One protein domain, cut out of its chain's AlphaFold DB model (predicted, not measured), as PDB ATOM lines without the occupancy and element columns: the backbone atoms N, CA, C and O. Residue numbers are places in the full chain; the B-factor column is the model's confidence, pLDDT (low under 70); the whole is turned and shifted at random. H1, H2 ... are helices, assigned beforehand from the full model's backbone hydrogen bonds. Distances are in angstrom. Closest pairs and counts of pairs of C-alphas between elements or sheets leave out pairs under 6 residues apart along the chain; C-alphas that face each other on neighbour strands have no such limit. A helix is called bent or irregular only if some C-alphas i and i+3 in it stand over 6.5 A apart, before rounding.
ATOM      1  N   ILE A   2      25.623 117.120 -18.800       42.16
ATOM      2  CA  ILE A   2      24.908 116.461 -17.674       42.16
ATOM      3  C   ILE A   2      23.649 115.702 -18.134       42.16
ATOM      4  O   ILE A   2      23.438 114.562 -17.732       42.16
ATOM      5  N   GLY A   3      22.869 116.282 -19.054       45.34
ATOM      6  CA  GLY A   3      21.663 115.640 -19.589       45.34
ATOM      7  C   GLY A   3      21.908 114.313 -20.319       45.34
ATOM      8  O   GLY A   3      21.051 113.443 -20.271       45.34
ATOM      9  N   GLY A   4      23.080 114.114 -20.937       51.44
ATOM     10  CA  GLY A   4      23.405 112.868 -21.647       51.44
ATOM     11  C   GLY A   4      23.760 111.718 -20.703       51.44
ATOM     12  O   GLY A   4      23.330 110.589 -20.914       51.44
ATOM     13  N   VAL A   5      24.487 112.016 -19.621       51.88
ATOM     14  CA  VAL A   5      24.824 111.029 -18.581       51.88
ATOM     15  C   VAL A   5      23.593 110.693 -17.741       51.88
ATOM     16  O   VAL A   5      23.339 109.522 -17.479       51.88
ATOM     17  N   ALA A   6      22.786 111.697 -17.379       54.81
ATOM     18  CA  ALA A   6      21.515 111.477 -16.696       54.81
ATOM     19  C   ALA A   6      20.565 110.640 -17.566       54.81
ATOM     20  O   ALA A   6      20.047 109.633 -17.099       54.81
ATOM     21  N   ALA A   7      20.414 110.966 -18.854       53.28
ATOM     22  CA  ALA A   7      19.627 110.147 -19.774       53.28
ATOM     23  C   ALA A   7      20.168 108.712 -19.877       53.28
ATOM     24  O   ALA A   7      19.371 107.780 -19.926       53.28
ATOM     25  N   ALA A   8      21.488 108.500 -19.852       53.69
ATOM     26  CA  ALA A   8      22.077 107.161 -19.878       53.69
ATOM     27  C   ALA A   8      21.809 106.353 -18.590       53.69
ATOM     28  O   ALA A   8      21.524 105.158 -18.656       53.69
ATOM     29  N   LEU A   9      21.841 107.008 -17.426       56.75
ATOM     30  CA  LEU A   9      21.545 106.383 -16.133       56.75
ATOM     31  C   LEU A   9      20.043 106.100 -15.952       56.75
ATOM     32  O   LEU A   9      19.678 105.022 -15.494       56.75
ATOM     33  N   PHE A  10      19.168 107.020 -16.370       56.44
ATOM     34  CA  PHE A  10      17.709 106.873 -16.258       56.44
ATOM     35  C   PHE A  10      17.080 106.006 -17.356       56.44
ATOM     36  O   PHE A  10      15.947 105.557 -17.207       56.44
ATOM     37  N   SER A  11      17.787 105.733 -18.456       54.38
ATOM     38  CA  SER A  11      17.235 104.928 -19.554       54.38
ATOM     39  C   SER A  11      17.307 103.420 -19.306       54.38
ATOM     40  O   SER A  11      16.624 102.683 -20.009       54.38
ATOM     41  N   GLY A  12      18.057 102.926 -18.312       60.50
ATOM     42  CA  GLY A  12      18.189 101.488 -18.019       60.50
ATOM     43  C   GLY A  12      19.222 100.759 -18.895       60.50
ATOM     44  O   GLY A  12      19.076  99.568 -19.186       60.50
ATOM     45  N   LEU A  13      20.230 101.477 -19.398       64.69
ATOM     46  CA  LEU A  13      21.361 100.893 -20.122       64.69
ATOM     47  C   LEU A  13      22.168  99.986 -19.177       64.69
ATOM     48  O   LEU A  13      22.619 100.422 -18.120       64.69
ATOM     49  N   LYS A  14      22.367  98.720 -19.560       70.94
ATOM     50  CA  LYS A  14      23.164  97.755 -18.789       70.94
ATOM     51  C   LYS A  14      24.654  98.014 -19.017       70.94
ATOM     52  O   LYS A  14      25.294  97.355 -19.829       70.94
ATOM     53  N   VAL A  15      25.203  99.009 -18.327       75.38
ATOM     54  CA  VAL A  15      26.643  99.297 -18.342       75.38
ATOM     55  C   VAL A  15      27.295  98.593 -17.143       75.38
ATOM     56  O   VAL A  15      26.813  98.760 -16.023       75.38
ATOM     57  N   PRO A  16      28.370  97.803 -17.330       82.62
ATOM     58  CA  PRO A  16      29.020  97.104 -16.223       82.62
ATOM     59  C   PRO A  16      29.608  98.093 -15.202       82.62
ATOM     60  O   PRO A  16      30.145  99.139 -15.579       82.62
ATOM     61  N   LEU A  17      29.548  97.742 -13.910       81.75
ATOM     62  CA  LEU A  17      29.918  98.615 -12.784       81.75
ATOM     63  C   LEU A  17      31.303  99.287 -12.920       81.75
ATOM     64  O   LEU A  17      31.381 100.496 -12.693       81.75
ATOM     65  N   PRO A  18      32.380  98.603 -13.367       85.44
ATOM     66  CA  PRO A  18      33.684  99.247 -13.548       85.44
ATOM     67  C   PRO A  18      33.657 100.406 -14.553       85.44
ATOM     68  O   PRO A  18      34.340 101.410 -14.363       85.44
ATOM     69  N   ARG A  19      32.836 100.307 -15.607       80.69
ATOM     70  CA  ARG A  19      32.697 101.370 -16.612       80.69
ATOM     71  C   ARG A  19      31.901 102.553 -16.068       80.69
ATOM     72  O   ARG A  19      32.235 103.691 -16.374       80.69
ATOM     73  N   LEU A  20      30.897 102.309 -15.224       82.12
ATOM     74  CA  LEU A  20      30.176 103.382 -14.532       82.12
ATOM     75  C   LEU A  20      31.088 104.146 -13.567       82.12
ATOM     76  O   LEU A  20      31.067 105.374 -13.565       82.12
ATOM     77  N   LEU A  21      31.927 103.437 -12.806       86.06
ATOM     78  CA  LEU A  21      32.918 104.057 -11.920       86.06
ATOM     79  C   LEU A  21      33.945 104.878 -12.709       86.06
ATOM     80  O   LEU A  21      34.210 106.023 -12.351       86.06
ATOM     81  N   LEU A  22      34.462 104.338 -13.818       87.56
ATOM     82  CA  LEU A  22      35.364 105.062 -14.719       87.56
ATOM     83  C   LEU A  22      34.731 106.364 -15.232       87.56
ATOM     84  O   LEU A  22      35.357 107.422 -15.172       87.56
ATOM     85  N   LEU A  23      33.483 106.304 -15.708       85.75
ATOM     86  CA  LEU A  23      32.769 107.489 -16.180       85.75
ATOM     87  C   LEU A  23      32.523 108.488 -15.046       85.75
ATOM     88  O   LEU A  23      32.729 109.677 -15.256       85.75
ATOM     89  N   ALA A  24      32.148 108.036 -13.848       84.38
ATOM     90  CA  ALA A  24      31.943 108.913 -12.696       84.38
ATOM     91  C   ALA A  24      33.230 109.652 -12.291       84.38
ATOM     92  O   ALA A  24      33.198 110.864 -12.070       84.38
ATOM     93  N   ILE A  25      34.368 108.951 -12.269       88.88
ATOM     94  CA  ILE A  25      35.683 109.546 -11.998       88.88
ATOM     95  C   ILE A  25      36.034 110.574 -13.079       88.88
ATOM     96  O   ILE A  25      36.397 111.703 -12.758       88.88
ATOM     97  N   LEU A  26      35.886 110.225 -14.359       85.94
ATOM     98  CA  LEU A  26      36.194 111.141 -15.459       85.94
ATOM     99  C   LEU A  26      35.270 112.361 -15.485       85.94
ATOM    100  O   LEU A  26      35.731 113.452 -15.805       85.94
ATOM    101  N   ILE A  27      34.001 112.211 -15.108       84.94
ATOM    102  CA  ILE A  27      33.067 113.330 -14.941       84.94
ATOM    103  C   ILE A  27      33.548 114.251 -13.825       84.94
ATOM    104  O   ILE A  27      33.619 115.464 -14.027       84.94
ATOM    105  N   HIS A  28      33.901 113.692 -12.666       86.25
ATOM    106  CA  HIS A  28      34.430 114.472 -11.551       86.25
ATOM    107  C   HIS A  28      35.681 115.255 -11.974       86.25
ATOM    108  O   HIS A  28      35.757 116.467 -11.771       86.25
ATOM    109  N   LEU A  29      36.616 114.590 -12.657       83.31
ATOM    110  CA  LEU A  29      37.830 115.214 -13.180       83.31
ATOM    111  C   LEU A  29      37.542 116.266 -14.260       83.31
ATOM    112  O   LEU A  29      38.196 117.304 -14.275       83.31
ATOM    113  N   ALA A  30      36.564 116.039 -15.138       78.62
ATOM    114  CA  ALA A  30      36.164 116.981 -16.184       78.62
ATOM    115  C   ALA A  30      35.506 118.252 -15.621       78.62
ATOM    116  O   ALA A  30      35.636 119.326 -16.214       78.62
ATOM    117  N   PHE A  31      34.819 118.146 -14.476       76.94
ATOM    118  CA  PHE A  31      34.328 119.307 -13.732       76.94
ATOM    119  C   PHE A  31      35.436 120.012 -12.949       76.94
ATOM    120  O   PHE A  31      35.427 121.239 -12.869       76.94
ATOM    121  N   ALA A  32      36.388 119.262 -12.392       77.12
ATOM    122  CA  ALA A  32      37.514 119.829 -11.656       77.12
ATOM    123  C   ALA A  32      38.513 120.551 -12.579       77.12
ATOM    124  O   ALA A  32      39.028 121.611 -12.219       77.12
ATOM    125  N   HIS A  33      38.767 120.017 -13.781       62.16
ATOM    126  CA  HIS A  33      39.733 120.574 -14.725       62.16
ATOM    127  C   HIS A  33      39.277 120.465 -16.186       62.16
ATOM    128  O   HIS A  33      38.978 119.385 -16.698       62.16
ATOM    129  N   ILE A  34      39.369 121.588 -16.906       63.03
ATOM    130  CA  ILE A  34      39.009 121.708 -18.331       63.03
ATOM    131  C   ILE A  34      39.770 120.687 -19.199       63.03
ATOM    132  O   ILE A  34      39.203 120.110 -20.122       63.03
ATOM    133  N   ARG A  35      41.029 120.373 -18.854       74.31
ATOM    134  CA  ARG A  35      41.870 119.411 -19.594       74.31
ATOM    135  C   ARG A  35      41.315 117.983 -19.651       74.31
ATOM    136  O   ARG A  35      41.677 117.235 -20.551       74.31
ATOM    137  N   HIS A  36      40.444 117.593 -18.717       76.69
ATOM    138  CA  HIS A  36      39.875 116.242 -18.684       76.69
ATOM    139  C   HIS A  36      38.534 116.135 -19.421       76.69
ATOM    140  O   HIS A  36      38.034 115.025 -19.596       76.69
ATOM    141  N   GLN A  37      37.972 117.246 -19.912       78.50
ATOM    142  CA  GLN A  37      36.712 117.235 -20.663       78.50
ATOM    143  C   GLN A  37      36.824 116.434 -21.965       78.50
ATOM    144  O   GLN A  37      35.939 115.634 -22.261       78.50
ATOM    145  N   SER A  38      37.932 116.581 -22.699       80.94
ATOM    146  CA  SER A  38      38.172 115.838 -23.944       80.94
ATOM    147  C   SER A  38      38.326 114.338 -23.693       80.94
ATOM    148  O   SER A  38      37.756 113.524 -24.417       80.94
ATOM    149  N   LEU A  39      39.047 113.971 -22.627       84.00
ATOM    150  CA  LEU A  39      39.233 112.574 -22.235       84.00
ATOM    151  C   LEU A  39      37.904 111.933 -21.821       84.00
ATOM    152  O   LEU A  39      37.587 110.834 -22.270       84.00
ATOM    153  N   PHE A  40      37.106 112.633 -21.011       84.62
ATOM    154  CA  PHE A  40      35.764 112.185 -20.659       84.62
ATOM    155  C   PHE A  40      34.892 112.005 -21.902       84.62
ATOM    156  O   PHE A  40      34.299 110.944 -22.055       84.62
ATOM    157  N   ALA A  41      34.830 113.000 -22.795       81.75
ATOM    158  CA  ALA A  41      34.013 112.927 -24.004       81.75
ATOM    159  C   ALA A  41      34.379 111.700 -24.849       81.75
ATOM    160  O   ALA A  41      33.503 110.918 -25.204       81.75
ATOM    161  N   PHE A  42      35.674 111.478 -25.078       86.62
ATOM    162  CA  PHE A  42      36.172 110.339 -25.841       86.62
ATOM    163  C   PHE A  42      35.799 108.990 -25.203       86.62
ATOM    164  O   PHE A  42      35.190 108.131 -25.846       86.62
ATOM    165  N   VAL A  43      36.106 108.812 -23.914       85.56
ATOM    166  CA  VAL A  43      35.835 107.559 -23.192       85.56
ATOM    167  C   VAL A  43      34.333 107.314 -23.042       85.56
ATOM    168  O   VAL A  43      33.881 106.177 -23.185       85.56
ATOM    169  N   ALA A  44      33.544 108.361 -22.795       83.19
ATOM    170  CA  ALA A  44      32.092 108.279 -22.714       83.19
ATOM    171  C   ALA A  44      31.479 107.843 -24.044       83.19
ATOM    172  O   ALA A  44      30.629 106.954 -24.045       83.19
ATOM    173  N   THR A  45      31.937 108.401 -25.172       85.31
ATOM    174  CA  THR A  45      31.479 107.983 -26.501       85.31
ATOM    175  C   THR A  45      31.758 106.502 -26.737       85.31
ATOM    176  O   THR A  45      30.825 105.763 -27.034       85.31
ATOM    177  N   LEU A  46      32.993 106.036 -26.530       85.06
ATOM    178  CA  LEU A  46      33.347 104.626 -26.740       85.06
ATOM    179  C   LEU A  46      32.580 103.675 -25.813       85.06
ATOM    180  O   LEU A  46      32.138 102.606 -26.227       85.06
ATOM    181  N   THR A  47      32.397 104.076 -24.557       84.25
ATOM    182  CA  THR A  47      31.751 103.242 -23.540       84.25
ATOM    183  C   THR A  47      30.250 103.103 -23.767       84.25
ATOM    184  O   THR A  47      29.685 102.034 -23.526       84.25
ATOM    185  N   LEU A  48      29.596 104.179 -24.208       80.25
ATOM    186  CA  LEU A  48      28.146 104.226 -24.376       80.25
ATOM    187  C   LEU A  48      27.702 103.843 -25.794       80.25
ATOM    188  O   LEU A  48      26.546 103.465 -25.960       80.25
ATOM    189  N   ALA A  49      28.591 103.881 -26.793       80.06
ATOM    190  CA  ALA A  49      28.255 103.603 -28.191       80.06
ATOM    191  C   ALA A  49      27.573 102.241 -28.395       80.06
ATOM    192  O   ALA A  49      26.491 102.192 -28.976       80.06
ATOM    193  N   ALA A  50      28.161 101.148 -27.898       76.50
ATOM    194  CA  ALA A  50      27.603  99.809 -28.101       76.50
ATOM    195  C   ALA A  50      26.251  99.601 -27.380       76.50
ATOM    196  O   ALA A  50      25.287  99.234 -28.052       76.50
ATOM    197  N   PRO A  51      26.098  99.935 -26.079       74.88
ATOM    198  CA  PRO A  51      24.801  99.857 -25.398       74.88
ATOM    199  C   PRO A  51      23.702 100.721 -26.039       74.88
ATOM    200  O   PRO A  51      22.531 100.335 -26.067       74.88
ATOM    201  N   ILE A  52      24.066 101.898 -26.562       71.62
ATOM    202  CA  ILE A  52      23.146 102.766 -27.307       71.62
ATOM    203  C   ILE A  52      22.755 102.106 -28.635       71.62
ATOM    204  O   ILE A  52      21.570 102.062 -28.961       71.62
ATOM    205  N   GLY A  53      23.715 101.550 -29.379       68.56
ATOM    206  CA  GLY A  53      23.471 100.857 -30.645       68.56
ATOM    207  C   GLY A  53      22.543  99.649 -30.499       68.56
ATOM    208  O   GLY A  53      21.590  99.508 -31.265       68.56
ATOM    209  N   GLU A  54      22.752  98.822 -29.475       73.00
ATOM    210  CA  GLU A  54      21.884  97.675 -29.176       73.00
ATOM    211  C   GLU A  54      20.434  98.105 -28.923       73.00
ATOM    212  O   GLU A  54      19.503  97.527 -29.484       73.00
ATOM    213  N   ARG A  55      20.227  99.175 -28.146       68.69
ATOM    214  CA  ARG A  55      18.883  99.711 -27.877       68.69
ATOM    215  C   ARG A  55      18.222 100.359 -29.081       68.69
ATOM    216  O   ARG A  55      17.002 100.295 -29.213       68.69
ATOM    217  N   LEU A  56      19.009 100.993 -29.942       66.38
ATOM    218  CA  LEU A  56      18.517 101.582 -31.185       66.38
ATOM    219  C   LEU A  56      18.258 100.527 -32.273       66.38
ATOM    220  O   LEU A  56      17.728 100.866 -33.331       66.38
ATOM    221  N   GLY A  57      18.565  99.252 -32.006       64.38
ATOM    222  CA  GLY A  57      18.305  98.146 -32.917       64.38
ATOM    223  C   GLY A  57      19.338  98.036 -34.035       64.38
ATOM    224  O   GLY A  57      18.960  97.725 -35.162       64.38
ATOM    225  N   ALA A  58      20.624  98.258 -33.733       59.59
ATOM    226  CA  ALA A  58      21.747  98.195 -34.681       59.59
ATOM    227  C   ALA A  58      21.887  96.860 -35.452       59.59
ATOM    228  O   ALA A  58      22.642  96.794 -36.415       59.59
ATOM    229  N   ALA A  59      21.143  95.816 -35.072       56.44
ATOM    230  CA  ALA A  59      21.034  94.561 -35.818       56.44
ATOM    231  C   ALA A  59      20.076  94.625 -37.030       56.44
ATOM    232  O   ALA A  59      19.919  93.631 -37.736       56.44
ATOM    233  N   ARG A  60      19.402  95.757 -37.278       60.41
ATOM    234  CA  ARG A  60      18.574  95.959 -38.477       60.41
ATOM    235  C   ARG A  60      19.423  96.533 -39.616       60.41
ATOM    236  O   ARG A  60      20.187  97.465 -39.361       60.41
ATOM    237  N   PRO A  61      19.282  96.043 -40.862       63.78
ATOM    238  CA  PRO A  61      19.987  96.637 -41.988       63.78
ATOM    239  C   PRO A  61      19.591  98.111 -42.130       63.78
ATOM    240  O   PRO A  61      18.422  98.470 -41.972       63.78
ATOM    241  N   LEU A  62      20.570  98.976 -42.418       60.00
ATOM    242  CA  LEU A  62      20.374 100.427 -42.524       60.00
ATOM    243  C   LEU A  62      19.217 100.776 -43.480       60.00
ATOM    244  O   LEU A  62      18.474 101.715 -43.215       60.00
ATOM    245  N   SER A  63      19.010  99.974 -44.529       61.75
ATOM    246  CA  SER A  63      17.906 100.088 -45.490       61.75
ATOM    247  C   SER A  63      16.511  99.892 -44.879       61.75
ATOM    248  O   SER A  63      15.582 100.583 -45.285       61.75
ATOM    249  N   ASP A  64      16.350  99.023 -43.877       63.47
ATOM    250  CA  ASP A  64      15.066  98.801 -43.187       63.47
ATOM    251  C   ASP A  64      14.739  99.932 -42.208       63.47
ATOM    252  O   ASP A  64      13.571 100.259 -41.970       63.47
ATOM    253  N   TRP A  65      15.778 100.543 -41.639       53.59
ATOM    254  CA  TRP A  65      15.667 101.708 -40.768       53.59
ATOM    255  C   TRP A  65      15.371 102.987 -41.568       53.59
ATOM    256  O   TRP A  65      14.458 103.731 -41.207       53.59
ATOM    257  N   LEU A  66      16.070 103.195 -42.692       54.12
ATOM    258  CA  LEU A  66      15.887 104.337 -43.596       54.12
ATOM    259  C   LEU A  66      14.572 104.243 -44.395       54.12
ATOM    260  O   LEU A  66      13.893 105.245 -44.592       54.12
ATOM    261  N   GLY A  67      14.196 103.035 -44.828       54.50
ATOM    262  CA  GLY A  67      13.093 102.798 -45.765       54.50
ATOM    263  C   GLY A  67      11.690 102.793 -45.154       54.50
ATOM    264  O   GLY A  67      10.716 102.945 -45.884       54.50
ATOM    265  N   LYS A  68      11.548 102.643 -43.829       55.19
ATOM    266  CA  LYS A  68      10.225 102.647 -43.164       55.19
ATOM    267  C   LYS A  68       9.980 103.841 -42.250       55.19
ATOM    268  O   LYS A  68       8.847 104.046 -41.818       55.19
ATOM    269  N   ARG A  69      11.014 104.619 -41.927       55.47
ATOM    270  CA  ARG A  69      10.942 105.718 -40.965       55.47
ATOM    271  C   ARG A  69      11.934 106.819 -41.346       55.47
ATOM    272  O   ARG A  69      12.978 106.959 -40.715       55.47
ATOM    273  N   LEU A  70      11.518 107.710 -42.251       56.34
ATOM    274  CA  LEU A  70      11.829 109.144 -42.116       56.34
ATOM    275  C   LEU A  70      11.188 109.641 -40.800       56.34
ATOM    276  O   LEU A  70      10.223 110.397 -40.772       56.34
ATOM    277  N   ASN A  71      11.651 109.107 -39.673       60.56
ATOM    278  CA  ASN A  71      11.104 109.402 -38.368       60.56
ATOM    279  C   ASN A  71      11.569 110.802 -38.001       60.56
ATOM    280  O   ASN A  71      12.770 111.079 -37.997       60.56
ATOM    281  N   LEU A  72      10.619 111.645 -37.608       57.88
ATOM    282  CA  LEU A  72      10.855 112.994 -37.105       57.88
ATOM    283  C   LEU A  72      11.997 113.048 -36.071       57.88
ATOM    284  O   LEU A  72      12.728 114.024 -36.032       57.88
ATOM    285  N   GLY A  73      12.217 111.978 -35.292       58.66
ATOM    286  CA  GLY A  73      13.328 111.864 -34.340       58.66
ATOM    287  C   GLY A  73      14.735 111.787 -34.957       58.66
ATOM    288  O   GLY A  73      15.671 112.327 -34.379       58.66
ATOM    289  N   VAL A  74      14.901 111.170 -36.133       65.50
ATOM    290  CA  VAL A  74      16.191 111.134 -36.852       65.50
ATOM    291  C   VAL A  74      16.491 112.503 -37.444       65.50
ATOM    292  O   VAL A  74      17.593 113.018 -37.278       65.50
ATOM    293  N   PHE A  75      15.482 113.122 -38.063       66.56
ATOM    294  CA  PHE A  75      15.579 114.487 -38.572       66.56
ATOM    295  C   PHE A  75      15.831 115.494 -37.448       66.56
ATOM    296  O   PHE A  75      16.724 116.322 -37.572       66.56
ATOM    297  N   ALA A  76      15.118 115.391 -36.325       69.75
ATOM    298  CA  ALA A  76      15.320 116.247 -35.161       69.75
ATOM    299  C   ALA A  76      16.709 116.049 -34.541       69.75
ATOM    300  O   ALA A  76      17.346 117.027 -34.164       69.75
ATOM    301  N   GLY A  77      17.208 114.809 -34.474       70.12
ATOM    302  CA  GLY A  77      18.557 114.503 -34.000       70.12
ATOM    303  C   GLY A  77      19.643 115.068 -34.917       70.12
ATOM    304  O   GLY A  77      20.544 115.760 -34.446       70.12
ATOM    305  N   ALA A  78      19.526 114.845 -36.227       76.12
ATOM    306  CA  ALA A  78      20.437 115.403 -37.223       76.12
ATOM    307  C   ALA A  78      20.402 116.939 -37.224       76.12
ATOM    308  O   ALA A  78      21.453 117.573 -37.263       76.12
ATOM    309  N   LEU A  79      19.216 117.539 -37.097       80.81
ATOM    310  CA  LEU A  79      19.038 118.984 -37.003       80.81
ATOM    311  C   LEU A  79      19.634 119.546 -35.708       80.81
ATOM    312  O   LEU A  79      20.295 120.577 -35.752       80.81
ATOM    313  N   LEU A  80      19.474 118.873 -34.566       79.38
ATOM    314  CA  LEU A  80      20.109 119.255 -33.299       79.38
ATOM    315  C   LEU A  80      21.635 119.206 -33.390       79.38
ATOM    316  O   LEU A  80      22.298 120.139 -32.936       79.38
ATOM    317  N   VAL A  81      22.192 118.154 -33.996       80.38
ATOM    318  CA  VAL A  81      23.638 118.026 -34.225       80.38
ATOM    319  C   VAL A  81      24.125 119.122 -35.168       80.38
ATOM    320  O   VAL A  81      25.056 119.843 -34.817       80.38
ATOM    321  N   ALA A  82      23.458 119.322 -36.305       82.19
ATOM    322  CA  ALA A  82      23.791 120.370 -37.265       82.19
ATOM    323  C   ALA A  82      23.702 121.771 -36.641       82.19
ATOM    324  O   ALA A  82      24.615 122.573 -36.797       82.19
ATOM    325  N   THR A  83      22.655 122.054 -35.864       79.69
ATOM    326  CA  THR A  83      22.478 123.350 -35.189       79.69
ATOM    327  C   THR A  83      23.528 123.546 -34.098       79.69
ATOM    328  O   THR A  83      24.066 124.640 -33.963       79.69
ATOM    329  N   SER A  84      23.883 122.493 -33.357       73.69
ATOM    330  CA  SER A  84      24.952 122.536 -32.351       73.69
ATOM    331  C   SER A  84      26.325 122.754 -32.991       73.69
ATOM    332  O   SER A  84      27.106 123.542 -32.472       73.69
ATOM    333  N   LEU A  85      26.600 122.123 -34.137       78.75
ATOM    334  CA  LEU A  85      27.812 122.333 -34.938       78.75
ATOM    335  C   LEU A  85      27.880 123.761 -35.486       78.75
ATOM    336  O   LEU A  85      28.906 124.416 -35.346       78.75
ATOM    337  N   VAL A  86      26.784 124.272 -36.050       82.12
ATOM    338  CA  VAL A  86      26.698 125.650 -36.555       82.12
ATOM    339  C   VAL A  86      26.853 126.662 -35.419       82.12
ATOM    340  O   VAL A  86      27.559 127.654 -35.575       82.12
ATOM    341  N   ASN A  87      26.231 126.422 -34.265       75.31
ATOM    342  CA  ASN A  87      26.346 127.303 -33.107       75.31
ATOM    343  C   ASN A  87      27.749 127.242 -32.482       75.31
ATOM    344  O   ASN A  87      28.274 128.267 -32.067       75.31
ATOM    345  N   ALA A  88      28.398 126.073 -32.473       71.50
ATOM    346  CA  ALA A  88      29.800 125.943 -32.081       71.50
ATOM    347  C   ALA A  88      30.728 126.681 -33.060       71.50
ATOM    348  O   ALA A  88      31.575 127.451 -32.620       71.50
ATOM    349  N   ALA A  89      30.517 126.534 -34.372       70.94
ATOM    350  CA  ALA A  89      31.290 127.226 -35.405       70.94
ATOM    351  C   ALA A  89      31.113 128.755 -35.375       70.94
ATOM    352  O   ALA A  89      32.012 129.489 -35.773       70.94
ATOM    353  N   ARG A  90      29.963 129.242 -34.893       71.94
ATOM    354  CA  ARG A  90      29.682 130.673 -34.677       71.94
ATOM    355  C   ARG A  90      29.991 131.150 -33.260       71.94
ATOM    356  O   ARG A  90      29.811 132.329 -32.967       71.94
ATOM    357  N   SER A  91      30.389 130.254 -32.360       58.84
ATOM    358  CA  SER A  91      30.616 130.616 -30.971       58.84
ATOM    359  C   SER A  91      31.895 131.443 -30.862       58.84
ATOM    360  O   SER A  91      32.953 130.980 -31.297       58.84
TER     361      SER A  91
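This is residues 2 to 91 of the 253 residues of an uncharacterized protein of Rhodoblastus acidophilus (UniProt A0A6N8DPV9). The model is a flat, open shape of helices: H2 and H3 make a helical hairpin, short H1 sits near it, and H3 runs on, kinked, out to small H4 at the far end. From there H5 turns back as a free arm, with an empty gap between it and H3. The printed part has 90 residues with five named helices, in the order H1, H2, H3, H4, H5, and no named strand, and the class is all helix. The whole is loose, with a radius of gyration of the C-alphas of 15.6 A, and its C-alphas span 45 by 38 by 19 A.

H1 is residues 2 to 10, beginning at C-alpha 2 at (24.908, 116.461, -17.674) and measuring 12.1 A from first to last C-alpha. H2 is residues 17 to 32 and measures 22.6 A. H3, residues 34 to 56, is the longest helix by residues, with 23, and measures 31.5 A from C-alpha 34 at (39.009, 121.708, -18.331) to C-alpha 56. It has a kink of 42 degrees near residue 50 and is irregular, with C-alphas 47 and 50 lying 7.1 A apart. H4 is residues 62 to 68 and measures 10.4 A; it is neither bent nor irregular, but only just: C-alphas 65 and 68 are 6.0 A apart. H5, residues 72 to 89, measures 25.0 A and ends at C-alpha 89 at (31.290, 127.226, -35.405).

H2 and H3 touch, with 15 pairs of C-alphas within 8 A; their closest C-alphas are those of Ala 30 and Gln 37, 4.5 A apart. They run opposite ways at a shallow tilt of 34.6 degrees, only just short of steep. Their centres are 11.3 A apart. One residue, His 33, makes the tight link between them, and the two form a helical hairpin. H1 touches no helix, but it is near H2, with 5 pairs of C-alphas within 10 A, and near H3, with 6 such pairs. H4 touches no helix and is apart from H3, which comes before it in the chain, and from H5, which follows it. H5 touches no helix either and is apart from H1, H2 and H3. In H1, H2 and H5 every O i to N i+4 pair is within hydrogen-bond range, while 15 of 19 are in H3 and 2 of 3 in H4.

The two C-alphas farthest apart in the domain are those of Ala 32 and Gly 67, 45.3 A, and the first and last printed C-alphas, of Ile 2 and Ser 91, are 20.2 A apart. Residues 59 to 64, of which 62 to 64 belong to H4, stand free, and so do residues 67 to 73 and residues 75 to 91, of which 75 to 89 belong to H5. Without these stretches the body has 60 residues and spans 40 by 25 by 17 A. The printed part has no cut. The links from H2 to H3, from H3 to H4 and from H4 to H5 are tight, the link from H1 to H2 is short, and there is no long link. The mean pLDDT of the printed part is 71.1. It is under 70 in 38 residues, namely residues 2 to 13, 33 to 34, 53, 55 to 76 and 91. The mean is 52 for H1 and 58 for H4, against 83 for H2, 78 for H3 and 73 for H5.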